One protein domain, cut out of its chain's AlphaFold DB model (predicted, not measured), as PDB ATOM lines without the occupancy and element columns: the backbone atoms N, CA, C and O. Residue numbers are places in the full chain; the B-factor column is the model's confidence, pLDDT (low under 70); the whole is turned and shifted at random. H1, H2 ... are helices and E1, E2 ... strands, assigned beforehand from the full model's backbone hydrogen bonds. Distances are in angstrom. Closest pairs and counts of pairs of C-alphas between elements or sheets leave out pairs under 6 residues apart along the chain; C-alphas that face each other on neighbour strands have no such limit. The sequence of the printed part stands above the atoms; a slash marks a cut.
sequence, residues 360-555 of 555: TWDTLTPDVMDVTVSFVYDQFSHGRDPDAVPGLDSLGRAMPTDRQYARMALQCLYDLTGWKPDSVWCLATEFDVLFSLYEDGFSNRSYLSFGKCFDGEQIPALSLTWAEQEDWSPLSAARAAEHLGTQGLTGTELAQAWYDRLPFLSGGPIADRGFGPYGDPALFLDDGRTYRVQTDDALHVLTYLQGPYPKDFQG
ATOM      1  N   THR A 360     197.508 194.178 205.509       67.12
ATOM      2  CA  THR A 360     197.233 192.903 206.182       67.12
ATOM      3  C   THR A 360     197.197 193.053 207.703       67.12
ATOM      4  O   THR A 360     196.413 192.357 208.348       67.12
ATOM      5  N   TRP A 361     197.920 194.018 208.284       74.12
ATOM      6  CA  TRP A 361     197.856 194.297 209.724       74.12
ATOM      7  C   TRP A 361     196.459 194.716 210.182       74.12
ATOM      8  O   TRP A 361     196.003 194.265 211.228       74.12
ATOM      9  N   ASP A 362     195.741 195.504 209.380       75.12
ATOM     10  CA  ASP A 362     194.378 195.928 209.722       75.12
ATOM     11  C   ASP A 362     193.388 194.748 209.679       75.12
ATOM     12  O   ASP A 362     192.403 194.732 210.419       75.12
ATOM     13  N   THR A 363     193.665 193.707 208.881       74.19
ATOM     14  CA  THR A 363     192.834 192.486 208.860       74.19
ATOM     15  C   THR A 363     192.903 191.689 210.162       74.19
ATOM     16  O   THR A 363     191.992 190.911 210.445       74.19
ATOM     17  N   LEU A 364     193.941 191.913 210.977       75.44
ATOM     18  CA  LEU A 364     194.084 191.322 212.308       75.44
ATOM     19  C   LEU A 364     193.313 192.094 213.387       75.44
ATOM     20  O   LEU A 364     193.179 191.600 214.505       75.44
ATOM     21  N   THR A 365     192.805 193.287 213.070       82.81
ATOM     22  CA  THR A 365     192.119 194.173 214.020       82.81
ATOM     23  C   THR A 365     190.696 194.529 213.577       82.81
ATOM     24  O   THR A 365     190.315 195.701 213.626       82.81
ATOM     25  N   PRO A 366     189.888 193.559 213.103       80.12
ATOM     26  CA  PRO A 366     188.654 193.844 212.379       80.12
ATOM     27  C   PRO A 366     187.531 194.405 213.257       80.12
ATOM     28  O   PRO A 366     186.533 194.871 212.708       80.12
ATOM     29  N   ASP A 367     187.618 194.312 214.587       83.06
ATOM     30  CA  ASP A 367     186.531 194.735 215.479       83.06
ATOM     31  C   ASP A 367     186.651 196.189 215.933       83.06
ATOM     32  O   ASP A 367     185.684 196.722 216.474       83.06
ATOM     33  N   VAL A 368     187.807 196.820 215.707       83.44
ATOM     34  CA  VAL A 368     188.124 198.177 216.183       83.44
ATOM     35  C   VAL A 368     188.428 199.165 215.056       83.44
ATOM     36  O   VAL A 368     188.911 200.267 215.311       83.44
ATOM     37  N   MET A 369     188.161 198.784 213.806       78.62
ATOM     38  CA  MET A 369     188.422 199.630 212.634       78.62
ATOM     39  C   MET A 369     187.542 200.881 212.580       78.62
ATOM     40  O   MET A 369     187.956 201.882 212.008       78.62
ATOM     41  N   ASP A 370     186.365 200.821 213.197       66.56
ATOM     42  CA  ASP A 370     185.402 201.915 213.341       66.56
ATOM     43  C   ASP A 370     185.752 202.886 214.480       66.56
ATOM     44  O   ASP A 370     185.159 203.960 214.597       66.56
ATOM     45  N   VAL A 371     186.726 202.539 215.326       80.00
ATOM     46  CA  VAL A 371     187.175 203.417 216.405       80.00
ATOM     47  C   VAL A 371     187.983 204.562 215.810       80.00
ATOM     48  O   VAL A 371     189.072 204.366 215.268       80.00
ATOM     49  N   THR A 372     187.502 205.791 215.986       80.25
ATOM     50  CA  THR A 372     188.262 206.974 215.569       80.25
ATOM     51  C   THR A 372     189.488 207.152 216.467       80.25
ATOM     52  O   THR A 372     189.359 207.458 217.655       80.25
ATOM     53  N   VAL A 373     190.692 207.008 215.907       84.62
ATOM     54  CA  VAL A 373     191.959 207.198 216.631       84.62
ATOM     55  C   VAL A 373     192.560 208.561 216.289       84.62
ATOM     56  O   VAL A 373     193.114 208.762 215.212       84.62
ATOM     57  N   SER A 374     192.472 209.509 217.221       84.62
ATOM     58  CA  SER A 374     193.029 210.855 217.059       84.62
ATOM     59  C   SER A 374     194.430 210.950 217.657       84.62
ATOM     60  O   SER A 374     194.598 210.833 218.870       84.62
ATOM     61  N   PHE A 375     195.442 211.195 216.825       86.44
ATOM     62  CA  PHE A 375     196.823 211.332 217.289       86.44
ATOM     63  C   PHE A 375     197.107 212.725 217.858       86.44
ATOM     64  O   PHE A 375     196.872 213.743 217.205       86.44
ATOM     65  N   VAL A 376     197.650 212.767 219.077       86.62
ATOM     66  CA  VAL A 376     198.103 213.998 219.733       86.62
ATOM     67  C   VAL A 376     199.600 214.182 219.517       86.62
ATOM     68  O   VAL A 376     200.415 213.336 219.888       86.62
ATOM     69  N   TYR A 377     199.961 215.335 218.956       82.38
ATOM     70  CA  TYR A 377     201.342 215.755 218.728       82.38
ATOM     71  C   TYR A 377     201.765 216.770 219.794       82.38
ATOM     72  O   TYR A 377     201.850 217.972 219.538       82.38
ATOM     73  N   ASP A 378     201.970 216.293 221.018       77.88
ATOM     74  CA  ASP A 378     202.504 217.103 222.112       77.88
ATOM     75  C   ASP A 378     204.007 216.834 222.344       77.88
ATOM     76  O   ASP A 378     204.675 216.179 221.547       77.88
ATOM     77  N   GLN A 379     204.558 217.358 223.445       76.94
ATOM     78  CA  GLN A 379     205.976 217.211 223.800       76.94
ATOM     79  C   GLN A 379     206.433 215.768 224.098       76.94
ATOM     80  O   GLN A 379     207.637 215.540 224.199       76.94
ATOM     81  N   PHE A 380     205.510 214.826 224.305       78.88
ATOM     82  CA  PHE A 380     205.808 213.415 224.552       78.88
ATOM     83  C   PHE A 380     205.705 212.565 223.278       78.88
ATOM     84  O   PHE A 380     206.233 211.455 223.251       78.88
ATOM     85  N   SER A 381     205.065 213.077 222.220       83.50
ATOM     86  CA  SER A 381     205.011 212.417 220.914       83.50
ATOM     87  C   SER A 381     206.356 212.489 220.185       83.50
ATOM     88  O   SER A 381     207.077 213.483 220.275       83.50
ATOM     89  N   HIS A 382     206.676 211.471 219.379       85.25
ATOM     90  CA  HIS A 382     207.818 211.550 218.459       85.25
ATOM     91  C   HIS A 382     207.562 212.450 217.234       85.25
ATOM     92  O   HIS A 382     208.472 212.649 216.431       85.25
ATOM     93  N   GLY A 383     206.338 212.968 217.047       81.94
ATOM     94  CA  GLY A 383     206.024 213.944 215.996       81.94
ATOM     95  C   GLY A 383     206.112 213.412 214.560       81.94
ATOM     96  O   GLY A 383     206.344 214.196 213.644       81.94
ATOM     97  N   ARG A 384     205.975 212.095 214.363       79.88
ATOM     98  CA  ARG A 384     206.002 211.454 213.037       79.88
ATOM     99  C   ARG A 384     204.567 211.250 212.585       79.88
ATOM    100  O   ARG A 384     203.688 211.132 213.434       79.88
ATOM    101  N   ASP A 385     204.354 211.219 211.276       74.38
ATOM    102  CA  ASP A 385     203.052 210.853 210.726       74.38
ATOM    103  C   ASP A 385     202.687 209.429 211.201       74.38
ATOM    104  O   ASP A 385     203.505 208.522 211.020       74.38
ATOM    105  N   PRO A 386     201.522 209.223 211.839       79.81
ATOM    106  CA  PRO A 386     201.120 207.940 212.401       79.81
ATOM    107  C   PRO A 386     200.886 206.862 211.348       79.81
ATOM    108  O   PRO A 386     200.828 205.685 211.702       79.81
ATOM    109  N   ASP A 387     200.765 207.253 210.080       74.75
ATOM    110  CA  ASP A 387     200.600 206.344 208.953       74.75
ATOM    111  C   ASP A 387     201.917 206.046 208.237       74.75
ATOM    112  O   ASP A 387     201.936 205.242 207.308       74.75
ATOM    113  N   ALA A 388     203.033 206.634 208.675       73.62
ATOM    114  CA  ALA A 388     204.350 206.299 208.153       73.62
ATOM    115  C   ALA A 388     204.808 204.911 208.614       73.62
ATOM    116  O   ALA A 388     204.799 204.604 209.809       73.62
ATOM    117  N   VAL A 389     205.312 204.106 207.678       76.50
ATOM    118  CA  VAL A 389     206.060 202.883 207.975       76.50
ATOM    119  C   VAL A 389     207.327 203.284 208.731       76.50
ATOM    120  O   VAL A 389     208.179 204.002 208.195       76.50
ATOM    121  N   PRO A 390     207.486 202.844 209.989       74.56
ATOM    122  CA  PRO A 390     208.529 203.373 210.851       74.56
ATOM    123  C   PRO A 390     209.894 202.711 210.587       74.56
ATOM    124  O   PRO A 390     210.920 203.214 211.048       74.56
ATOM    125  N   GLY A 391     209.918 201.602 209.836       75.75
ATOM    126  CA  GLY A 391     211.116 200.873 209.432       75.75
ATOM    127  C   GLY A 391     210.794 199.532 208.768       75.75
ATOM    128  O   GLY A 391     209.630 199.198 208.541       75.75
ATOM    129  N   LEU A 392     211.844 198.763 208.471       75.06
ATOM    130  CA  LEU A 392     211.731 197.371 208.036       75.06
ATOM    131  C   LEU A 392     212.129 196.435 209.183       75.06
ATOM    132  O   LEU A 392     213.041 196.752 209.949       75.06
ATOM    133  N   ASP A 393     211.477 195.280 209.278       67.75
ATOM    134  CA  ASP A 393     211.843 194.226 210.218       67.75
ATOM    135  C   ASP A 393     213.160 193.524 209.814       67.75
ATOM    136  O   ASP A 393     213.786 193.821 208.791       67.75
ATOM    137  N   SER A 394     213.608 192.558 210.624       65.19
ATOM    138  CA  SER A 394     214.838 191.790 210.364       65.19
ATOM    139  C   SER A 394     214.785 190.926 209.094       65.19
ATOM    140  O   SER A 394     215.829 190.452 208.639       65.19
ATOM    141  N   LEU A 395     213.596 190.739 208.515       67.31
ATOM    142  CA  LEU A 395     213.343 190.034 207.260       67.31
ATOM    143  C   LEU A 395     213.155 191.000 206.075       67.31
ATOM    144  O   LEU A 395     212.989 190.544 204.946       67.31
ATOM    145  N   GLY A 396     213.235 192.315 206.305       69.00
ATOM    146  CA  GLY A 396     213.074 193.348 205.285       69.00
ATOM    147  C   GLY A 396     211.619 193.706 204.966       69.00
ATOM    148  O   GLY A 396     211.386 194.359 203.952       69.00
ATOM    149  N   ARG A 397     210.650 193.290 205.790       69.31
ATOM    150  CA  ARG A 397     209.218 193.595 205.623       69.31
ATOM    151  C   ARG A 397     208.864 194.909 206.308       69.31
ATOM    152  O   ARG A 397     209.469 195.248 207.322       69.31
ATOM    153  N   ALA A 398     207.885 195.640 205.781       73.31
ATOM    154  CA  ALA A 398     207.407 196.873 206.401       73.31
ATOM    155  C   ALA A 398     206.847 196.599 207.805       73.31
ATOM    156  O   ALA A 398     205.992 195.733 207.990       73.31
ATOM    157  N   MET A 399     207.338 197.337 208.799       77.00
ATOM    158  CA  MET A 399     206.774 197.285 210.146       77.00
ATOM    159  C   MET A 399     205.395 197.965 210.189       77.00
ATOM    160  O   MET A 399     205.152 198.873 209.387       77.00
ATOM    161  N   PRO A 400     204.519 197.592 211.146       80.75
ATOM    162  CA  PRO A 400     203.249 198.280 211.336       80.75
ATOM    163  C   PRO A 400     203.445 199.775 211.606       80.75
ATOM    164  O   PRO A 400     204.392 200.171 212.294       80.75
ATOM    165  N   THR A 401     202.536 200.601 211.098       81.81
ATOM    166  CA  THR A 401     202.494 202.043 211.397       81.81
ATOM    167  C   THR A 401     202.021 202.294 212.829       81.81
ATOM    168  O   THR A 401     201.504 201.395 213.498       81.81
ATOM    169  N   ASP A 402     202.144 203.527 213.330       86.00
ATOM    170  CA  ASP A 402     201.634 203.855 214.667       86.00
ATOM    171  C   ASP A 402     200.118 203.676 214.762       86.00
ATOM    172  O   ASP A 402     199.619 203.255 215.807       86.00
ATOM    173  N   ARG A 403     199.382 203.958 213.679       85.94
ATOM    174  CA  ARG A 403     197.942 203.690 213.592       85.94
ATOM    175  C   ARG A 403     197.634 202.202 213.650       85.94
ATOM    176  O   ARG A 403     196.721 201.808 214.373       85.94
ATOM    177  N   GLN A 404     198.414 201.373 212.966       83.94
ATOM    178  CA  GLN A 404     198.244 199.920 213.009       83.94
ATOM    179  C   GLN A 404     198.573 199.359 214.397       83.94
ATOM    180  O   GLN A 404     197.774 198.608 214.953       83.94
ATOM    181  N   TYR A 405     199.661 199.808 215.031       87.12
ATOM    182  CA  TYR A 405     199.941 199.483 216.434       87.12
ATOM    183  C   TYR A 405     198.811 199.928 217.364       87.12
ATOM    184  O   TYR A 405     198.446 199.196 218.286       87.12
ATOM    185  N   ALA A 406     198.231 201.106 217.120       88.94
ATOM    186  CA  ALA A 406     197.101 201.584 217.894       88.94
ATOM    187  C   ALA A 406     195.873 200.665 217.741       88.94
ATOM    188  O   ALA A 406     195.265 200.265 218.735       88.94
ATOM    189  N   ARG A 407     195.539 200.259 216.517       87.44
ATOM    190  CA  ARG A 407     194.445 199.314 216.260       87.44
ATOM    191  C   ARG A 407     194.713 197.945 216.884       87.44
ATOM    192  O   ARG A 407     193.822 197.396 217.521       87.44
ATOM    193  N   MET A 408     195.939 197.428 216.814       86.56
ATOM    194  CA  MET A 408     196.320 196.159 217.457       86.56
ATOM    195  C   MET A 408     196.124 196.213 218.973       86.56
ATOM    196  O   MET A 408     195.576 195.290 219.577       86.56
ATOM    197  N   ALA A 409     196.520 197.325 219.591       87.94
ATOM    198  CA  ALA A 409     196.321 197.562 221.011       87.94
ATOM    199  C   ALA A 409     194.834 197.630 221.392       87.94
ATOM    200  O   ALA A 409     194.424 197.038 222.392       87.94
ATOM    201  N   LEU A 410     194.022 198.328 220.592       88.69
ATOM    202  CA  LEU A 410     192.576 198.410 220.789       88.69
ATOM    203  C   LEU A 410     191.899 197.051 220.596       88.69
ATOM    204  O   LEU A 410     191.038 196.708 221.399       88.69
ATOM    205  N   GLN A 411     192.310 196.260 219.600       88.81
ATOM    206  CA  GLN A 411     191.797 194.905 219.393       88.81
ATOM    207  C   GLN A 411     192.120 194.024 220.601       88.81
ATOM    208  O   GLN A 411     191.226 193.377 221.129       88.81
ATOM    209  N   CYS A 412     193.354 194.072 221.123       87.50
ATOM    210  CA  CYS A 412     193.709 193.355 222.352       87.50
ATOM    211  C   CYS A 412     192.821 193.769 223.532       87.50
ATOM    212  O   CYS A 412     192.413 192.932 224.335       87.50
ATOM    213  N   LEU A 413     192.525 195.066 223.660       86.69
ATOM    214  CA  LEU A 413     191.641 195.555 224.712       86.69
ATOM    215  C   LEU A 413     190.202 195.061 224.521       86.69
ATOM    216  O   LEU A 413     189.566 194.656 225.497       86.69
ATOM    217  N   TYR A 414     189.704 195.082 223.289       88.25
ATOM    218  CA  TYR A 414     188.387 194.577 222.937       88.25
ATOM    219  C   TYR A 414     188.274 193.074 223.218       88.25
ATOM    220  O   TYR A 414     187.367 192.672 223.939       88.25
ATOM    221  N   ASP A 415     189.236 192.264 222.777       86.69
ATOM    222  CA  ASP A 415     189.270 190.816 223.026       86.69
ATOM    223  C   ASP A 415     189.258 190.493 224.530       86.69
ATOM    224  O   ASP A 415     188.601 189.553 224.983       86.69
ATOM    225  N   LEU A 416     189.953 191.310 225.330       84.75
ATOM    226  CA  LEU A 416     190.008 191.156 226.782       84.75
ATOM    227  C   LEU A 416     188.731 191.575 227.504       84.75
ATOM    228  O   LEU A 416     188.427 191.035 228.563       84.75
ATOM    229  N   THR A 417     188.034 192.602 227.030       79.94
ATOM    230  CA  THR A 417     187.034 193.295 227.862       79.94
ATOM    231  C   THR A 417     185.653 193.388 227.232       79.94
ATOM    232  O   THR A 417     184.700 193.761 227.916       79.94
ATOM    233  N   GLY A 418     185.540 193.102 225.935       81.69
ATOM    234  CA  GLY A 418     184.376 193.409 225.108       81.69
ATOM    235  C   GLY A 418     184.092 194.909 224.977       81.69
ATOM    236  O   GLY A 418     183.063 195.290 224.421       81.69
ATOM    237  N   TRP A 419     184.953 195.777 225.518       84.81
ATOM    238  CA  TRP A 419     184.755 197.218 225.499       84.81
ATOM    239  C   TRP A 419     185.372 197.831 224.244       84.81
ATOM    240  O   TRP A 419     186.546 197.614 223.946       84.81
ATOM    241  N   LYS A 420     184.575 198.641 223.542       85.44
ATOM    242  CA  LYS A 420     184.985 199.406 222.367       85.44
ATOM    243  C   LYS A 420     184.468 200.848 222.466       85.44
ATOM    244  O   LYS A 420     183.260 201.027 222.630       85.44
ATOM    245  N   PRO A 421     185.339 201.869 222.420       84.50
ATOM    246  CA  PRO A 421     184.931 203.274 222.361       84.50
ATOM    247  C   PRO A 421     184.625 203.723 220.924       84.50
ATOM    248  O   PRO A 421     185.241 203.220 219.998       84.50
ATOM    249  N   ASP A 422     183.784 204.745 220.739       77.06
ATOM    250  CA  ASP A 422     183.583 205.364 219.411       77.06
ATOM    251  C   ASP A 422     184.832 206.137 218.942       77.06
ATOM    252  O   ASP A 422     185.136 206.236 217.756       77.06
ATOM    253  N   SER A 423     185.569 206.731 219.889       82.69
ATOM    254  CA  SER A 423     186.784 207.495 219.603       82.69
ATOM    255  C   SER A 423     187.745 207.502 220.786       82.69
ATOM    256  O   SER A 423     187.325 207.437 221.946       82.69
ATOM    257  N   VAL A 424     189.038 207.615 220.490       88.31
ATOM    258  CA  VAL A 424     190.123 207.703 221.470       88.31
ATOM    259  C   VAL A 424     191.179 208.696 221.015       88.31
ATOM    260  O   VAL A 424     191.410 208.895 219.822       88.31
ATOM    261  N   TRP A 425     191.872 209.277 221.985       88.81
ATOM    262  CA  TRP A 425     193.114 209.988 221.743       88.81
ATOM    263  C   TRP A 425     194.276 209.017 221.902       88.81
ATOM    264  O   TRP A 425     194.352 208.283 222.891       88.81
ATOM    265  N   CYS A 426     195.187 209.039 220.940       90.69
ATOM    266  CA  CYS A 426     196.401 208.246 220.934       90.69
ATOM    267  C   CYS A 426     197.622 209.160 220.980       90.69
ATOM    268  O   CYS A 426     197.688 210.180 220.292       90.69
ATOM    269  N   LEU A 427     198.612 208.772 221.772       90.69
ATOM    270  CA  LEU A 427     199.933 209.373 221.755       90.69
ATOM    271  C   LEU A 427     200.947 208.316 221.340       90.69
ATOM    272  O   LEU A 427     201.132 207.309 222.023       90.69
ATOM    273  N   ALA A 428     201.605 208.562 220.209       89.75
ATOM    274  CA  ALA A 428     202.662 207.710 219.688       89.75
ATOM    275  C   ALA A 428     204.031 208.206 220.160       89.75
ATOM    276  O   ALA A 428     204.445 209.332 219.865       89.75
ATOM    277  N   THR A 429     204.737 207.340 220.878       88.81
ATOM    278  CA  THR A 429     206.159 207.488 221.187       88.81
ATOM    279  C   THR A 429     206.967 206.502 220.359       88.81
ATOM    280  O   THR A 429     206.413 205.649 219.660       88.81
ATOM    281  N   GLU A 430     208.292 206.624 220.433       83.31
ATOM    282  CA  GLU A 430     209.200 205.661 219.811       83.31
ATOM    283  C   GLU A 430     208.955 204.240 220.356       83.31
ATOM    284  O   GLU A 430     209.101 203.261 219.648       83.31
ATOM    285  N   PHE A 431     208.499 204.083 221.591       82.56
ATOM    286  CA  PHE A 431     208.391 202.753 222.191       82.56
ATOM    287  C   PHE A 431     206.962 202.292 222.402       82.56
ATOM    288  O   PHE A 431     206.764 201.138 222.737       82.56
ATOM    289  N   ASP A 432     205.958 203.148 222.224       86.62
ATOM    290  CA  ASP A 432     204.602 202.836 222.667       86.62
ATOM    291  C   ASP A 432     203.536 203.605 221.884       86.62
ATOM    292  O   ASP A 432     203.762 204.724 221.408       86.62
ATOM    293  N   VAL A 433     202.340 203.024 221.808       89.31
ATOM    294  CA  VAL A 433     201.085 203.773 221.656       89.31
ATOM    295  C   VAL A 433     200.377 203.829 223.006       89.31
ATOM    296  O   VAL A 433     200.148 202.798 223.640       89.31
ATOM    297  N   LEU A 434     200.034 205.036 223.450       89.19
ATOM    298  CA  LEU A 434     199.275 205.274 224.675       89.19
ATOM    299  C   LEU A 434     197.882 205.775 224.327       89.19
ATOM    300  O   LEU A 434     197.741 206.594 223.424       89.19
ATOM    301  N   PHE A 435     196.875 205.362 225.094       89.50
ATOM    302  CA  PHE A 435     195.488 205.771 224.876       89.50
ATOM    303  C   PHE A 435     194.902 206.547 226.037       89.50
ATOM    304  O   PHE A 435     195.080 206.186 227.205       89.50
ATOM    305  N   SER A 436     194.106 207.556 225.696       86.50
ATOM    306  CA  SER A 436     193.223 208.243 226.625       86.50
ATOM    307  C   SER A 436     191.881 208.595 225.983       86.50
ATOM    308  O   SER A 436     191.763 208.745 224.772       86.50
ATOM    309  N   LEU A 437     190.855 208.762 226.818       85.12
ATOM    310  CA  LEU A 437     189.565 209.315 226.394       85.12
ATOM    311  C   LEU A 437     189.602 210.844 226.244       85.12
ATOM    312  O   LEU A 437     188.659 211.439 225.728       85.12
ATOM    313  N   TYR A 438     190.678 211.484 226.703       83.44
ATOM    314  CA  TYR A 438     190.836 212.933 226.707       83.44
ATOM    315  C   TYR A 438     192.143 213.331 226.020       83.44
ATOM    316  O   TYR A 438     193.168 212.679 226.208       83.44
ATOM    317  N   GLU A 439     192.121 214.438 225.279       83.00
ATOM    318  CA  GLU A 439     193.289 214.975 224.566       83.00
ATOM    319  C   GLU A 439     194.458 215.302 225.520       83.00
ATOM    320  O   GLU A 439     195.613 215.035 225.208       83.00
ATOM    321  N   ASP A 440     194.169 215.810 226.727       81.44
ATOM    322  CA  ASP A 440     195.158 216.128 227.776       81.44
ATOM    323  C   ASP A 440     195.534 214.916 228.655       81.44
ATOM    324  O   ASP A 440     196.162 215.043 229.716       81.44
ATOM    325  N   GLY A 441     195.128 213.725 228.220       77.50
ATOM    326  CA  GLY A 441     195.130 212.509 229.006       77.50
ATOM    327  C   GLY A 441     196.507 211.918 229.308       77.50
ATOM    328  O   GLY A 441     196.654 211.147 230.243       77.50
ATOM    329  N   PHE A 442     197.559 212.271 228.582       81.94
ATOM    330  CA  PHE A 442     198.799 211.479 228.609       81.94
ATOM    331  C   PHE A 442     199.719 211.733 229.809       81.94
ATOM    332  O   PHE A 442     200.684 211.008 230.024       81.94
ATOM    333  N   SER A 443     199.407 212.738 230.630       73.06
ATOM    334  CA  SER A 443     200.225 213.101 231.796       73.06
ATOM    335  C   SER A 443     199.974 212.234 233.030       73.06
ATOM    336  O   SER A 443     200.899 211.983 233.790       73.06
ATOM    337  N   ASN A 444     198.729 211.811 233.247       68.62
ATOM    338  CA  ASN A 444     198.302 210.979 234.378       68.62
ATOM    339  C   ASN A 444     197.011 210.230 234.059       68.62
ATOM    340  O   ASN A 444     196.358 209.766 234.982       68.62
ATOM    341  N   ARG A 445     196.569 210.248 232.795       72.00
ATOM    342  CA  ARG A 445     195.216 209.887 232.387       72.00
ATOM    343  C   ARG A 445     195.119 208.817 231.277       72.00
ATOM    344  O   ARG A 445     194.037 208.580 230.726       72.00
ATOM    345  N   SER A 446     196.228 208.148 230.970       78.06
ATOM    346  CA  SER A 446     196.266 207.037 230.014       78.06
ATOM    347  C   SER A 446     195.797 205.739 230.666       78.06
ATOM    348  O   SER A 446     196.192 205.444 231.792       78.06
ATOM    349  N   TYR A 447     194.971 204.959 229.972       79.25
ATOM    350  CA  TYR A 447     194.425 203.703 230.512       79.25
ATOM    351  C   TYR A 447     195.034 202.445 229.875       79.25
ATOM    352  O   TYR A 447     194.958 201.359 230.445       79.25
ATOM    353  N   LEU A 448     195.659 202.584 228.707       84.12
ATOM    354  CA  LEU A 448     196.264 201.492 227.952       84.12
ATOM    355  C   LEU A 448     197.568 201.985 227.323       84.12
ATOM    356  O   LEU A 448     197.603 203.086 226.769       84.12
ATOM    357  N   SER A 449     198.610 201.161 227.397       85.31
ATOM    358  CA  SER A 449     199.841 201.322 226.621       85.31
ATOM    359  C   SER A 449     200.191 200.006 225.947       85.31
ATOM    360  O   SER A 449     200.111 198.942 226.571       85.31
ATOM    361  N   PHE A 450     200.598 200.085 224.689       85.75
ATOM    362  CA  PHE A 450     201.051 198.940 223.914       85.75
ATOM    363  C   PHE A 450     202.427 199.231 223.325       85.75
ATOM    364  O   PHE A 450     202.599 200.189 222.569       85.75
ATOM    365  N   GLY A 451     203.389 198.396 223.703       81.19
ATOM    366  CA  GLY A 451     204.792 198.538 223.359       81.19
ATOM    367  C   GLY A 451     205.076 198.208 221.899       81.19
ATOM    368  O   GLY A 451     204.774 197.112 221.425       81.19
ATOM    369  N   LYS A 452     205.715 199.160 221.226       76.62
ATOM    370  CA  LYS A 452     206.425 199.048 219.953       76.62
ATOM    371  C   LYS A 452     207.890 198.747 220.267       76.62
ATOM    372  O   LYS A 452     208.487 199.408 221.112       76.62
ATOM    373  N   CYS A 453     208.518 197.794 219.591       61.72
ATOM    374  CA  CYS A 453     209.965 197.613 219.724       61.72
ATOM    375  C   CYS A 453     210.634 197.641 218.352       61.72
ATOM    376  O   CYS A 453     210.148 197.036 217.403       61.72
ATOM    377  N   PHE A 454     211.740 198.381 218.276       51.59
ATOM    378  CA  PHE A 454     212.424 198.813 217.054       51.59
ATOM    379  C   PHE A 454     213.666 197.982 216.688       51.59
ATOM    380  O   PHE A 454     214.358 198.302 215.723       51.59
ATOM    381  N   ASP A 455     213.989 196.944 217.458       51.69
ATOM    382  CA  ASP A 455     215.156 196.090 217.232       51.69
ATOM    383  C   ASP A 455     214.776 194.661 216.809       51.69
ATOM    384  O   ASP A 455     213.609 194.323 216.641       51.69
ATOM    385  N   GLY A 456     215.784 193.816 216.570       47.94
ATOM    386  CA  GLY A 456     215.620 192.481 215.984       47.94
ATOM    387  C   GLY A 456     214.917 191.432 216.857       47.94
ATOM    388  O   GLY A 456     214.741 190.314 216.376       47.94
ATOM    389  N   GLU A 457     214.535 191.748 218.101       50.03
ATOM    390  CA  GLU A 457     213.844 190.812 219.009       50.03
ATOM    391  C   GLU A 457     212.357 191.137 219.197       50.03
ATOM    392  O   GLU A 457     211.555 190.219 219.368       50.03
ATOM    393  N   GLN A 458     211.992 192.421 219.092       56.41
ATOM    394  CA  GLN A 458     210.688 192.868 218.595       56.41
ATOM    395  C   GLN A 458     209.471 192.361 219.467       56.41
ATOM    396  O   GLN A 458     208.333 192.215 219.056       56.41
ATOM    397  N   ILE A 459     209.681 192.148 220.771       65.38
ATOM    398  CA  ILE A 459     208.719 191.513 221.706       65.38
ATOM    399  C   ILE A 459     207.530 192.439 222.069       65.38
ATOM    400  O   ILE A 459     207.764 193.467 222.714       65.38
ATOM    401  N   PRO A 460     206.258 192.084 221.772       68.56
ATOM    402  CA  PRO A 460     205.111 192.901 222.162       68.56
ATOM    403  C   PRO A 460     204.921 192.931 223.686       68.56
ATOM    404  O   PRO A 460     205.068 191.918 224.382       68.56
ATOM    405  N   ALA A 461     204.562 194.106 224.204       80.19
ATOM    406  CA  ALA A 461     204.258 194.315 225.614       80.19
ATOM    407  C   ALA A 461     202.932 195.064 225.774       80.19
ATOM    408  O   ALA A 461     202.758 196.163 225.260       80.19
ATOM    409  N   LEU A 462     202.009 194.480 226.525       85.19
ATOM    410  CA  LEU A 462     200.712 195.054 226.848       85.19
ATOM    411  C   LEU A 462     200.722 195.522 228.303       85.19
ATOM    412  O   LEU A 462     200.979 194.725 229.205       85.19
ATOM    413  N   SER A 463     200.411 196.799 228.526       84.62
ATOM    414  CA  SER A 463     200.249 197.378 229.864       84.62
ATOM    415  C   SER A 463     198.849 197.965 230.023       84.62
ATOM    416  O   SER A 463     198.447 198.853 229.270       84.62
ATOM    417  N   LEU A 464     198.116 197.489 231.029       82.94
ATOM    418  CA  LEU A 464     196.745 197.899 231.336       82.94
ATOM    419  C   LEU A 464     196.723 198.668 232.656       82.94
ATOM    420  O   LEU A 464     197.158 198.159 233.690       82.94
ATOM    421  N   THR A 465     196.196 199.892 232.621       80.56
ATOM    422  CA  THR A 465     196.001 200.711 233.821       80.56
ATOM    423  C   THR A 465     194.531 200.695 234.208       80.56
ATOM    424  O   THR A 465     193.670 201.243 233.516       80.56
ATOM    425  N   TRP A 466     194.252 200.079 235.350       74.25
ATOM    426  CA  TRP A 466     192.916 199.998 235.919       74.25
ATOM    427  C   TRP A 466     192.709 201.111 236.941       74.25
ATOM    428  O   TRP A 466     193.567 201.344 237.792       74.25
ATOM    429  N   ALA A 467     191.561 201.779 236.887       66.69
ATOM    430  CA  ALA A 467     191.161 202.741 237.904       66.69
ATOM    431  C   ALA A 467     189.684 202.529 238.256       66.69
ATOM    432  O   ALA A 467     188.842 202.363 237.381       66.69
ATOM    433  N   GLU A 468     189.375 202.504 239.553       52.81
ATOM    434  CA  GLU A 468     188.004 202.335 240.062       52.81
ATOM    435  C   GLU A 468     187.269 203.671 240.291       52.81
ATOM    436  O   GLU A 468     186.154 203.678 240.810       52.81
ATOM    437  N   GLN A 469     187.878 204.816 239.957       52.28
ATOM    438  CA  GLN A 469     187.251 206.126 240.168       52.28
ATOM    439  C   GLN A 469     186.289 206.476 239.024       52.28
ATOM    440  O   GLN A 469     186.649 206.344 237.860       52.28
ATOM    441  N   GLU A 470     185.093 206.976 239.365       52.06
ATOM    442  CA  GLU A 470     183.985 207.253 238.424       52.06
ATOM    443  C   GLU A 470     184.342 208.204 237.264       52.06
ATOM    444  O   GLU A 470     183.680 208.164 236.231       52.06
ATOM    445  N   ASP A 471     185.401 209.008 237.395       54.69
ATOM    446  CA  ASP A 471     185.742 210.054 236.423       54.69
ATOM    447  C   ASP A 471     186.920 209.710 235.496       54.69
ATOM    448  O   ASP A 471     187.193 210.452 234.544       54.69
ATOM    449  N   TRP A 472     187.658 208.619 235.745       56.56
ATOM    450  CA  TRP A 472     188.869 208.358 234.976       56.56
ATOM    451  C   TRP A 472     189.203 206.863 234.796       56.56
ATOM    452  O   TRP A 472     189.377 206.127 235.760       56.56
ATOM    453  N   SER A 473     189.357 206.474 233.523       63.09
ATOM    454  CA  SER A 473     189.376 205.125 232.928       63.09
ATOM    455  C   SER A 473     187.983 204.492 232.729       63.09
ATOM    456  O   SER A 473     187.264 204.260 233.696       63.09
ATOM    457  N   PRO A 474     187.587 204.158 231.482       62.97
ATOM    458  CA  PRO A 474     186.341 203.429 231.205       62.97
ATOM    459  C   PRO A 474     186.420 201.945 231.612       62.97
ATOM    460  O   PRO A 474     185.414 201.233 231.597       62.97
ATOM    461  N   LEU A 475     187.618 201.475 231.975       71.31
ATOM    462  CA  LEU A 475     187.922 200.095 232.319       71.31
ATOM    463  C   LEU A 475     187.809 199.893 233.833       71.31
ATOM    464  O   LEU A 475     188.776 200.037 234.581       71.31
ATOM    465  N   SER A 476     186.611 199.532 234.295       77.69
ATOM    466  CA  SER A 476     186.420 199.087 235.678       77.69
ATOM    467  C   SER A 476     187.026 197.696 235.858       77.69
ATOM    468  O   SER A 476     186.568 196.735 235.236       77.69
ATOM    469  N   ALA A 477     188.016 197.581 236.748       80.25
ATOM    470  CA  ALA A 477     188.666 196.307 237.051       80.25
ATOM    471  C   ALA A 477     187.657 195.242 237.502       80.25
ATOM    472  O   ALA A 477     187.659 194.124 236.996       80.25
ATOM    473  N   ALA A 478     186.725 195.630 238.381       79.19
ATOM    474  CA  ALA A 478     185.659 194.759 238.860       79.19
ATOM    475  C   ALA A 478     184.779 194.225 237.720       79.19
ATOM    476  O   ALA A 478     184.503 193.027 237.676       79.19
ATOM    477  N   ARG A 479     184.377 195.086 236.772       80.69
ATOM    478  CA  ARG A 479     183.582 194.661 235.608       80.69
ATOM    479  C   ARG A 479     184.372 193.758 234.674       80.69
ATOM    480  O   ARG A 479     183.809 192.791 234.177       80.69
ATOM    481  N   ALA A 480     185.649 194.047 234.439       82.31
ATOM    482  CA  ALA A 480     186.483 193.205 233.589       82.31
ATOM    483  C   ALA A 480     186.701 191.819 234.216       82.31
ATOM    484  O   ALA A 480     186.506 190.805 233.552       82.31
ATOM    485  N   ALA A 481     187.002 191.758 235.517       86.44
ATOM    486  CA  ALA A 481     187.131 190.498 236.242       86.44
ATOM    487  C   ALA A 481     185.816 189.697 236.276       86.44
ATOM    488  O   ALA A 481     185.835 188.469 236.174       86.44
ATOM    489  N   GLU A 482     184.669 190.371 236.406       86.44
ATOM    490  CA  GLU A 482     183.343 189.750 236.311       86.44
ATOM    491  C   GLU A 482     183.070 189.208 234.903       86.44
ATOM    492  O   GLU A 482     182.730 188.035 234.758       86.44
ATOM    493  N   HIS A 483     183.278 190.030 233.870       84.50
ATOM    494  CA  HIS A 483     183.085 189.665 232.465       84.50
ATOM    495  C   HIS A 483     183.914 188.437 232.076       84.50
ATOM    496  O   HIS A 483     183.419 187.520 231.419       84.50
ATOM    497  N   LEU A 484     185.162 188.382 232.541       84.50
ATOM    498  CA  LEU A 484     186.073 187.277 232.269       84.50
ATOM    499  C   LEU A 484     185.922 186.089 233.228       84.50
ATOM    500  O   LEU A 484     186.557 185.049 233.022       84.50
ATOM    501  N   GLY A 485     185.097 186.215 234.269       89.44
ATOM    502  CA  GLY A 485     184.926 185.185 235.289       89.44
ATOM    503  C   GLY A 485     186.217 184.871 236.049       89.44
ATOM    504  O   GLY A 485     186.426 183.730 236.452       89.44
ATOM    505  N   THR A 486     187.104 185.855 236.224       92.00
ATOM    506  CA  THR A 486     188.404 185.681 236.896       92.00
ATOM    507  C   THR A 486     188.366 186.018 238.381       92.00
ATOM    508  O   THR A 486     189.392 185.943 239.058       92.00
ATOM    509  N   GLN A 487     187.188 186.355 238.909       90.25
ATOM    510  CA  GLN A 487     186.968 186.581 240.335       90.25
ATOM    511  C   GLN A 487     187.469 185.379 241.152       90.25
ATOM    512  O   GLN A 487     187.026 184.247 240.959       90.25
ATOM    513  N   GLY A 488     188.401 185.628 242.074       88.69
ATOM    514  CA  GLY A 488     189.005 184.591 242.913       88.69
ATOM    515  C   GLY A 488     190.243 183.900 242.330       88.69
ATOM    516  O   GLY A 488     190.835 183.083 243.033       88.69
ATOM    517  N   LEU A 489     190.671 184.229 241.106       94.69
ATOM    518  CA  LEU A 489     191.978 183.820 240.577       94.69
ATOM    519  C   LEU A 489     193.065 184.814 241.008       94.69
ATOM    520  O   LEU A 489     192.807 186.011 241.123       94.69
ATOM    521  N   THR A 490     194.295 184.337 241.202       93.94
ATOM    522  CA  THR A 490     195.452 185.177 241.572       93.94
ATOM    523  C   THR A 490     196.728 184.724 240.865       93.94
ATOM    524  O   THR A 490     196.822 183.574 240.420       93.94
ATOM    525  N   GLY A 491     197.728 185.600 240.791       93.06
ATOM    526  CA  GLY A 491     199.059 185.292 240.278       93.06
ATOM    527  C   GLY A 491     199.047 184.704 238.864       93.06
ATOM    528  O   GLY A 491     198.368 185.191 237.963       93.06
ATOM    529  N   THR A 492     199.803 183.628 238.646       93.38
ATOM    530  CA  THR A 492     199.951 183.033 237.309       93.38
ATOM    531  C   THR A 492     198.698 182.310 236.807       93.38
ATOM    532  O   THR A 492     198.534 182.173 235.597       93.38
ATOM    533  N   GLU A 493     197.789 181.875 237.688       93.69
ATOM    534  CA  GLU A 493     196.501 181.298 237.268       93.69
ATOM    535  C   GLU A 493     195.584 182.370 236.680       93.69
ATOM    536  O   GLU A 493     194.978 182.166 235.628       93.69
ATOM    537  N   LEU A 494     195.542 183.532 237.335       94.69
ATOM    538  CA  LEU A 494     194.865 184.717 236.828       94.69
ATOM    539  C   LEU A 494     195.487 185.170 235.505       94.69
ATOM    540  O   LEU A 494     194.768 185.363 234.531       94.69
ATOM    541  N   ALA A 495     196.816 185.268 235.443       92.94
ATOM    542  CA  ALA A 495     197.508 185.677 234.227       92.94
ATOM    543  C   ALA A 495     197.213 184.750 233.037       92.94
ATOM    544  O   ALA A 495     196.966 185.246 231.941       92.94
ATOM    545  N   GLN A 496     197.181 183.425 233.240       93.00
ATOM    546  CA  GLN A 496     196.807 182.497 232.170       93.00
ATOM    547  C   GLN A 496     195.362 182.723 231.703       93.00
ATOM    548  O   GLN A 496     195.122 182.780 230.504       93.00
ATOM    549  N   ALA A 497     194.406 182.892 232.622       92.31
ATOM    550  CA  ALA A 497     193.009 183.099 232.241       92.31
ATOM    551  C   ALA A 497     192.816 184.340 231.347       92.31
ATOM    552  O   ALA A 497     191.939 184.351 230.483       92.31
ATOM    553  N   TRP A 498     193.632 185.375 231.543       91.81
ATOM    554  CA  TRP A 498     193.657 186.558 230.682       91.81
ATOM    555  C   TRP A 498     194.426 186.314 229.377       91.81
ATOM    556  O   TRP A 498     193.953 186.703 228.315       91.81
ATOM    557  N   TYR A 499     195.574 185.632 229.436       90.38
ATOM    558  CA  TYR A 499     196.359 185.252 228.257       90.38
ATOM    559  C   TYR A 499     195.554 184.430 227.245       90.38
ATOM    560  O   TYR A 499     195.616 184.698 226.048       90.38
ATOM    561  N   ASP A 500     194.745 183.482 227.722       90.00
ATOM    562  CA  ASP A 500     193.915 182.609 226.883       90.00
ATOM    563  C   ASP A 500     192.858 183.395 226.067       90.00
ATOM    564  O   ASP A 500     192.213 182.835 225.183       90.00
ATOM    565  N   ARG A 501     192.683 184.696 226.347       88.25
ATOM    566  CA  ARG A 501     191.771 185.628 225.659       88.25
ATOM    567  C   ARG A 501     192.482 186.704 224.849       88.25
ATOM    568  O   ARG A 501     191.848 187.636 224.379       88.25
ATOM    569  N   LEU A 502     193.793 186.582 224.690       85.38
ATOM    570  CA  LEU A 502     194.602 187.460 223.857       85.38
ATOM    571  C   LEU A 502     195.116 186.663 222.660       85.38
ATOM    572  O   LEU A 502     196.316 186.378 222.600       85.38
ATOM    573  N   PRO A 503     194.245 186.283 221.706       78.31
ATOM    574  CA  PRO A 503     194.670 185.515 220.537       78.31
ATOM    575  C   PRO A 503     195.787 186.249 219.794       78.31
ATOM    576  O   PRO A 503     196.787 185.639 219.424       78.31
ATOM    577  N   PHE A 504     195.680 187.578 219.711       75.12
ATOM    578  CA  PHE A 504     196.666 188.438 219.077       75.12
ATOM    579  C   PHE A 504     198.053 188.405 219.732       75.12
ATOM    580  O   PHE A 504     199.045 188.616 219.051       75.12
ATOM    581  N   LEU A 505     198.153 188.150 221.040       77.81
ATOM    582  CA  LEU A 505     199.437 188.056 221.748       77.81
ATOM    583  C   LEU A 505     199.825 186.611 222.070       77.81
ATOM    584  O   LEU A 505     200.873 186.393 222.679       77.81
ATOM    585  N   SER A 506     199.023 185.623 221.667       79.50
ATOM    586  CA  SER A 506     199.233 184.224 222.019       79.50
ATOM    587  C   SER A 506     200.281 183.546 221.130       79.50
ATOM    588  O   SER A 506     200.087 183.284 219.949       79.50
ATOM    589  N   GLY A 507     201.417 183.195 221.724       75.88
ATOM    590  CA  GLY A 507     202.447 182.319 221.165       75.88
ATOM    591  C   GLY A 507     202.065 180.840 221.090       75.88
ATOM    592  O   GLY A 507     202.827 180.066 220.503       75.88
ATOM    593  N   GLY A 508     200.930 180.440 221.669       84.00
ATOM    594  CA  GLY A 508     200.469 179.057 221.736       84.00
ATOM    595  C   GLY A 508     200.028 178.641 223.146       84.00
ATOM    596  O   GLY A 508     199.896 179.479 224.033       84.00
ATOM    597  N   PRO A 509     199.789 177.340 223.374       88.25
ATOM    598  CA  PRO A 509     199.312 176.844 224.661       88.25
ATOM    599  C   PRO A 509     200.349 177.015 225.782       88.25
ATOM    600  O   PRO A 509     201.555 176.830 225.581       88.25
ATOM    601  N   ILE A 510     199.851 177.323 226.984       90.94
ATOM    602  CA  ILE A 510     200.650 177.357 228.213       90.94
ATOM    603  C   ILE A 510     200.906 175.923 228.702       90.94
ATOM    604  O   ILE A 510     199.967 175.199 229.034       90.94
ATOM    605  N   ALA A 511     202.181 175.550 228.789       91.62
ATOM    606  CA  ALA A 511     202.670 174.265 229.288       91.62
ATOM    607  C   ALA A 511     202.818 174.241 230.813       91.62
ATOM    608  O   ALA A 511     202.495 173.247 231.465       91.62
ATOM    609  N   ASP A 512     203.350 175.330 231.372       91.75
ATOM    610  CA  ASP A 512     203.656 175.456 232.796       91.75
ATOM    611  C   ASP A 512     203.566 176.916 233.265       91.75
ATOM    612  O   ASP A 512     203.556 177.861 232.469       91.75
ATOM    613  N   ARG A 513     203.503 177.114 234.582       92.69
ATOM    614  CA  ARG A 513     203.394 178.421 235.238       92.69
ATOM    615  C   ARG A 513     204.356 178.488 236.409       92.69
ATOM    616  O   ARG A 513     204.450 177.555 237.202       92.69
ATOM    617  N   GLY A 514     205.001 179.629 236.607       91.31
ATOM    618  CA  GLY A 514     205.887 179.775 237.755       91.31
ATOM    619  C   GLY A 514     206.593 181.111 237.793       91.31
ATOM    620  O   GLY A 514     205.980 182.155 237.590       91.31
ATOM    621  N   PHE A 515     207.889 181.057 238.074       89.81
ATOM    622  CA  PHE A 515     208.742 182.231 238.152       89.81
ATOM    623  C   PHE A 515     209.851 182.129 237.111       89.81
ATOM    624  O   PHE A 515     210.515 181.098 236.993       89.81
ATOM    625  N   GLY A 516     210.040 183.208 236.360       82.81
ATOM    626  CA  GLY A 516     211.128 183.351 235.409       82.81
ATOM    627  C   GLY A 516     212.496 183.456 236.097       82.81
ATOM    628  O   GLY A 516     212.597 183.512 237.326       82.81
ATOM    629  N   PRO A 517     213.582 183.544 235.310       73.81
ATOM    630  CA  PRO A 517     214.956 183.565 235.822       73.81
ATOM    631  C   PRO A 517     215.264 184.757 236.744       73.81
ATOM    632  O   PRO A 517     216.188 184.683 237.552       73.81
ATOM    633  N   TYR A 518     214.485 185.835 236.650       77.19
ATOM    634  CA  TYR A 518     214.610 187.030 237.488       77.19
ATOM    635  C   TYR A 518     213.641 187.049 238.681       77.19
ATOM    636  O   TYR A 518     213.589 188.031 239.414       77.19
ATOM    637  N   GLY A 519     212.897 185.960 238.908       81.38
ATOM    638  CA  GLY A 519     211.923 185.857 239.996       81.38
ATOM    639  C   GLY A 519     210.587 186.550 239.718       81.38
ATOM    640  O   GLY A 519     209.762 186.641 240.622       81.38
ATOM    641  N   ASP A 520     210.359 187.019 238.491       84.75
ATOM    642  CA  ASP A 520     209.068 187.551 238.054       84.75
ATOM    643  C   ASP A 520     208.085 186.414 237.737       84.75
ATOM    644  O   ASP A 520     208.514 185.385 237.203       84.75
ATOM    645  N   PRO A 521     206.777 186.577 238.001       91.56
ATOM    646  CA  PRO A 521     205.760 185.643 237.534       91.56
ATOM    647  C   PRO A 521     205.828 185.441 236.014       91.56
ATOM    648  O   PRO A 521     206.006 186.395 235.250       91.56
ATOM    649  N   ALA A 522     205.687 184.189 235.580       92.50
ATOM    650  CA  ALA A 522     205.839 183.813 234.183       92.50
ATOM    651  C   ALA A 522     204.904 182.677 233.744       92.50
ATOM    652  O   ALA A 522     204.572 181.781 234.530       92.50
ATOM    653  N   LEU A 523     204.533 182.707 232.461       92.50
ATOM    654  CA  LEU A 523     203.843 181.630 231.748       92.50
ATOM    655  C   LEU A 523     204.810 180.997 230.740       92.50
ATOM    656  O   LEU A 523     205.434 181.712 229.955       92.50
ATOM    657  N   PHE A 524     204.938 179.674 230.749       91.12
ATOM    658  CA  PHE A 524     205.845 178.927 229.876       91.12
ATOM    659  C   PHE A 524     205.051 178.219 228.783       91.12
ATOM    660  O   PHE A 524     204.092 177.510 229.082       91.12
ATOM    661  N   LEU A 525     205.446 178.402 227.525       89.38
ATOM    662  CA  LEU A 525     204.828 177.750 226.371       89.38
ATOM    663  C   LEU A 525     205.392 176.345 226.148       89.38
ATOM    664  O   LEU A 525     206.529 176.057 226.527       89.38
ATOM    665  N   ASP A 526     204.640 175.508 225.431       86.81
ATOM    666  CA  ASP A 526     205.061 174.144 225.050       86.81
ATOM    667  C   ASP A 526     206.363 174.112 224.229       86.81
ATOM    668  O   ASP A 526     207.102 173.128 224.252       86.81
ATOM    669  N   ASP A 527     206.672 175.193 223.509       83.12
ATOM    670  CA  ASP A 527     207.895 175.324 222.711       83.12
ATOM    671  C   ASP A 527     209.074 175.964 223.469       83.12
ATOM    672  O   ASP A 527     210.103 176.280 222.870       83.12
ATOM    673  N   GLY A 528     208.952 176.115 224.794       81.69
ATOM    674  CA  GLY A 528     210.016 176.590 225.684       81.69
ATOM    675  C   GLY A 528     210.146 178.112 225.775       81.69
ATOM    676  O   GLY A 528     210.992 178.611 226.517       81.69
ATOM    677  N   ARG A 529     209.309 178.856 225.050       85.12
ATOM    678  CA  ARG A 529     209.196 180.315 225.147       85.12
ATOM    679  C   ARG A 529     208.463 180.745 226.421       85.12
ATOM    680  O   ARG A 529     207.791 179.942 227.065       85.12
ATOM    681  N   THR A 530     208.609 182.007 226.826       86.44
ATOM    682  CA  THR A 530     208.120 182.474 228.136       86.44
ATOM    683  C   THR A 530     207.522 183.873 228.068       86.44
ATOM    684  O   THR A 530     208.154 184.780 227.539       86.44
ATOM    685  N   TYR A 531     206.348 184.054 228.670       87.81
ATOM    686  CA  TYR A 531     205.749 185.361 228.933       87.81
ATOM    687  C   TYR A 531     206.044 185.800 230.359       87.81
ATOM    688  O   TYR A 531     205.825 185.043 231.304       87.81
ATOM    689  N   ARG A 532     206.484 187.042 230.515       89.44
ATOM    690  CA  ARG A 532     206.496 187.767 231.780       89.44
ATOM    691  C   ARG A 532     205.121 188.378 232.019       89.44
ATOM    692  O   ARG A 532     204.553 188.996 231.121       89.44
ATOM    693  N   VAL A 533     204.606 188.229 233.235       91.88
ATOM    694  CA  VAL A 533     203.266 188.706 233.594       91.88
ATOM    695  C   VAL A 533     203.268 189.463 234.913       91.88
ATOM    696  O   VAL A 533     204.062 189.175 235.810       91.88
ATOM    697  N   GLN A 534     202.356 190.422 235.041       92.69
ATOM    698  CA  GLN A 534     201.977 191.018 236.319       92.69
ATOM    699  C   GLN A 534     200.455 191.086 236.418       92.69
ATOM    700  O   GLN A 534     199.757 191.356 235.438       92.69
ATOM    701  N   THR A 535     199.958 190.827 237.621       92.56
ATOM    702  CA  THR A 535     198.539 190.874 237.962       92.56
ATOM    703  C   THR A 535     198.318 191.799 239.147       92.56
ATOM    704  O   THR A 535     199.207 191.987 239.982       92.56
ATOM    705  N   ASP A 536     197.117 192.357 239.230       91.38
ATOM    706  CA  ASP A 536     196.583 192.894 240.475       91.38
ATOM    707  C   ASP A 536     195.636 191.848 241.067       91.38
ATOM    708  O   ASP A 536     194.509 191.660 240.605       91.38
ATOM    709  N   ASP A 537     196.120 191.130 242.078       91.25
ATOM    710  CA  ASP A 537     195.383 190.043 242.725       91.25
ATOM    711  C   ASP A 537     194.216 190.540 243.591       91.25
ATOM    712  O   ASP A 537     193.306 189.765 243.876       91.25
ATOM    713  N   ALA A 538     194.229 191.808 244.022       89.25
ATOM    714  CA  ALA A 538     193.116 192.394 244.768       89.25
ATOM    715  C   ALA A 538     191.951 192.735 243.834       89.25
ATOM    716  O   ALA A 538     190.789 192.602 244.215       89.25
ATOM    717  N   LEU A 539     192.276 193.149 242.610       88.50
ATOM    718  CA  LEU A 539     191.308 193.477 241.572       88.50
ATOM    719  C   LEU A 539     190.980 192.294 240.646       88.50
ATOM    720  O   LEU A 539     190.022 192.367 239.882       88.50
ATOM    721  N   HIS A 540     191.735 191.196 240.732       91.88
ATOM    722  CA  HIS A 540     191.615 190.012 239.876       91.88
ATOM    723  C   HIS A 540     191.763 190.312 238.373       91.88
ATOM    724  O   HIS A 540     191.029 189.759 237.544       91.88
ATOM    725  N   VAL A 541     192.723 191.175 238.023       90.25
ATOM    726  CA  VAL A 541     192.994 191.614 236.642       90.25
ATOM    727  C   VAL A 541     194.467 191.478 236.245       90.25
ATOM    728  O   VAL A 541     195.369 191.500 237.085       90.25
ATOM    729  N   LEU A 542     194.718 191.367 234.939       91.12
ATOM    730  CA  LEU A 542     196.055 191.461 234.346       91.12
ATOM    731  C   LEU A 542     196.466 192.936 234.225       91.12
ATOM    732  O   LEU A 542     195.698 193.752 233.723       91.12
ATOM    733  N   THR A 543     197.680 193.285 234.646       89.50
ATOM    734  CA  THR A 543     198.222 194.656 234.527       89.50
ATOM    735  C   THR A 543     199.356 194.747 233.515       89.50
ATOM    736  O   THR A 543     199.561 195.798 232.912       89.50
ATOM    737  N   TYR A 544     200.071 193.644 233.294       90.12
ATOM    738  CA  TYR A 544     201.186 193.590 232.360       90.12
ATOM    739  C   TYR A 544     201.343 192.197 231.759       90.12
ATOM    740  O   TYR A 544     201.326 191.197 232.481       90.12
ATOM    741  N   LEU A 545     201.569 192.138 230.452       88.44
ATOM    742  CA  LEU A 545     201.949 190.932 229.725       88.44
ATOM    743  C   LEU A 545     203.016 191.295 228.698       88.44
ATOM    744  O   LEU A 545     202.792 192.134 227.834       88.44
ATOM    745  N   GLN A 546     204.160 190.630 228.764       86.62
ATOM    746  CA  GLN A 546     205.227 190.756 227.779       86.62
ATOM    747  C   GLN A 546     205.724 189.367 227.429       86.62
ATOM    748  O   GLN A 546     206.093 188.599 228.314       86.62
ATOM    749  N   GLY A 547     205.791 189.031 226.151       76.56
ATOM    750  CA  GLY A 547     206.378 187.761 225.758       76.56
ATOM    751  C   GLY A 547     206.563 187.630 224.262       76.56
ATOM    752  O   GLY A 547     206.200 188.531 223.509       76.56
ATOM    753  N   PRO A 548     207.217 186.545 223.838       67.19
ATOM    754  CA  PRO A 548     207.699 186.391 222.480       67.19
ATOM    755  C   PRO A 548     206.536 186.326 221.503       67.19
ATOM    756  O   PRO A 548     205.432 185.935 221.866       67.19
ATOM    757  N   TYR A 549     206.811 186.669 220.251       60.91
ATOM    758  CA  TYR A 549     205.802 186.750 219.205       60.91
ATOM    759  C   TYR A 549     204.810 185.583 219.146       60.91
ATOM    760  O   TYR A 549     205.224 184.419 219.229       60.91
ATOM    761  N   PRO A 550     203.528 185.857 218.863       58.06
ATOM    762  CA  PRO A 550     202.656 184.877 218.229       58.06
ATOM    763  C   PRO A 550     203.347 184.288 217.000       58.06
ATOM    764  O   PRO A 550     204.022 185.007 216.263       58.06
ATOM    765  N   LYS A 551     203.209 182.979 216.768       48.53
ATOM    766  CA  LYS A 551     203.855 182.320 215.614       48.53
ATOM    767  C   LYS A 551     203.458 182.960 214.277       48.53
ATOM    768  O   LYS A 551     204.262 182.950 213.351       48.53
ATOM    769  N   ASP A 552     202.284 183.580 214.230       47.16
ATOM    770  CA  ASP A 552     201.689 184.150 213.023       47.16
ATOM    771  C   ASP A 552     202.237 185.546 212.658       47.16
ATOM    772  O   ASP A 552     202.075 185.979 211.525       47.16
ATOM    773  N   PHE A 553     202.987 186.223 213.542       48.09
ATOM    774  CA  PHE A 553     203.712 187.466 213.195       48.09
ATOM    775  C   PHE A 553     204.878 187.237 212.213       48.09
ATOM    776  O   PHE A 553     205.431 188.173 211.631       48.09
ATOM    777  N   GLN A 554     205.298 185.983 212.054       42.00
ATOM    778  CA  GLN A 554     206.367 185.577 211.141       42.00
ATOM    779  C   GLN A 554     205.832 184.979 209.831       42.00
ATOM    780  O   GLN A 554     206.643 184.488 209.046       42.00
ATOM    781  N   GLY A 555     204.507 185.013 209.622       36.16
ATOM    782  CA  GLY A 555     203.823 184.491 208.434       36.16
ATOM    783  C   GLY A 555     204.259 185.155 207.140       36.16
ATOM    784  O   GLY A 555     204.415 186.398 207.149       36.16
TER     785      GLY A 555
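Overview. This is residues 360 to 555 of the 555 residues of the protein "XRE family transcriptional regulator" of Pseudoflavonifractor sp. AF19-9AC (UniProt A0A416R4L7). One long, strongly twisted sheet of nine strands makes a wall through the domain, with helices H2 and H4 on the same face: H2 packs on the part with E1 to E5, and the part with E9, E8, E7 and E6 curls round H4. H3 only grazes the sheet, H1 packs on H2, and the little helix H5, the last named element before the chain's last residue, Gly 555, lies off the sheet. The printed part has 196 residues with five named helices and nine named strands, in the order H1 E1 H2 E2 E3 E4 E5 H3 H4 E6 E7 E8 E9 H5; the sheet's order is E1 E2 E3 E4 E5 E9 E8 E7 E6, mixed. The class is mixed, helices and strands, with 87 residues, under half, in named elements. The whole is compact, with a radius of gyration of the C-alphas of 16.4 A, and rounded, spanning 45 by 41 by 30 A.

Arrangement. Begin at the sheet's edge strand E1, residues 372 to 375, which is parallel to E2, residues 423 to 428; look for N 374 and O 424, 2.9 A apart. With H2, residues 402 to 417, they form a strand-helix-strand unit, two parallel neighbour strands with a helix between them in the chain, and its crossover is left-handed. From E2 a meander, each strand the antiparallel neighbour of the one before, runs through E3, residues 432 to 436, E4, residues 448 to 451, and E5, residues 461 to 464. Check N 427 and O 434 at 2.9 A, N 433 and O 450 at 2.9 A, and N 451 and O 461 at 2.8 A. Next to E5 comes E9, residues 541 to 546, antiparallel, with N 462 and O 545 at 2.8 A. E9 closes a second meander, E6, residues 510 to 515, E7, residues 521 to 525, E8, residues 530 to 536, and E9; find N 511 and O 524 at 2.8 A, N 531 and O 523 at 2.8 A, and N 532 and O 546 at 2.7 A. The pairing of E8 is staggered: residues 530 to 532 pair with E7, residues 532 to 536 with E9. H2 is on the sheet, with the C-alphas of Ala 409 and Phe 450 closest to E4 at 5.7 A. H4, residues 491 to 499, is on the same face; its closest C-alphas to E9 are Ala 495 and Leu 542, 6.0 A. H2 and H4 are close but not clearly touching, Leu 416 and Trp 498 having the closest C-alphas at 7.0 A. H3, residues 477 to 483, only just touches H2, with 3 pairs of C-alphas within 8 A, the closest Thr 417 and Ala 480 at 5.8 A. H1, residues 360 to 363, touches H2, with the C-alphas of Asp 362 and Gln 404 closest at 6.5 A. H5, residues 551 to 554, is not on the sheet and is apart from H4. In H2, H3 and H4 every O i to N i+4 pair is within hydrogen-bond range; H1 and H5 are too short for such a pair.

Along the chain. Find C-alpha 360 at (197.233, 192.903, 206.182), where H1 begins. H2 runs 22.3 A from C-alpha 402 at (201.634, 203.855, 214.667). Among the strands, E8 measures 19.8 A, E2 15.9 A and E9 15.1 A; H4 measures 12.3 A. H5 ends at C-alpha 554, (206.367, 185.577, 211.141).

Size, cuts and confidence. The C-alphas farthest apart are those of Gly 396 and Glu 470, 46.2 A. The printed part has no cut. The links E1 to H2, E3 to E4 and E5 to H3 are long. The mean pLDDT of the printed part is 80.2; look for values under 70 at residues 393 to 397, 453 to 460, 467 to 474 and 548 to 555, among others.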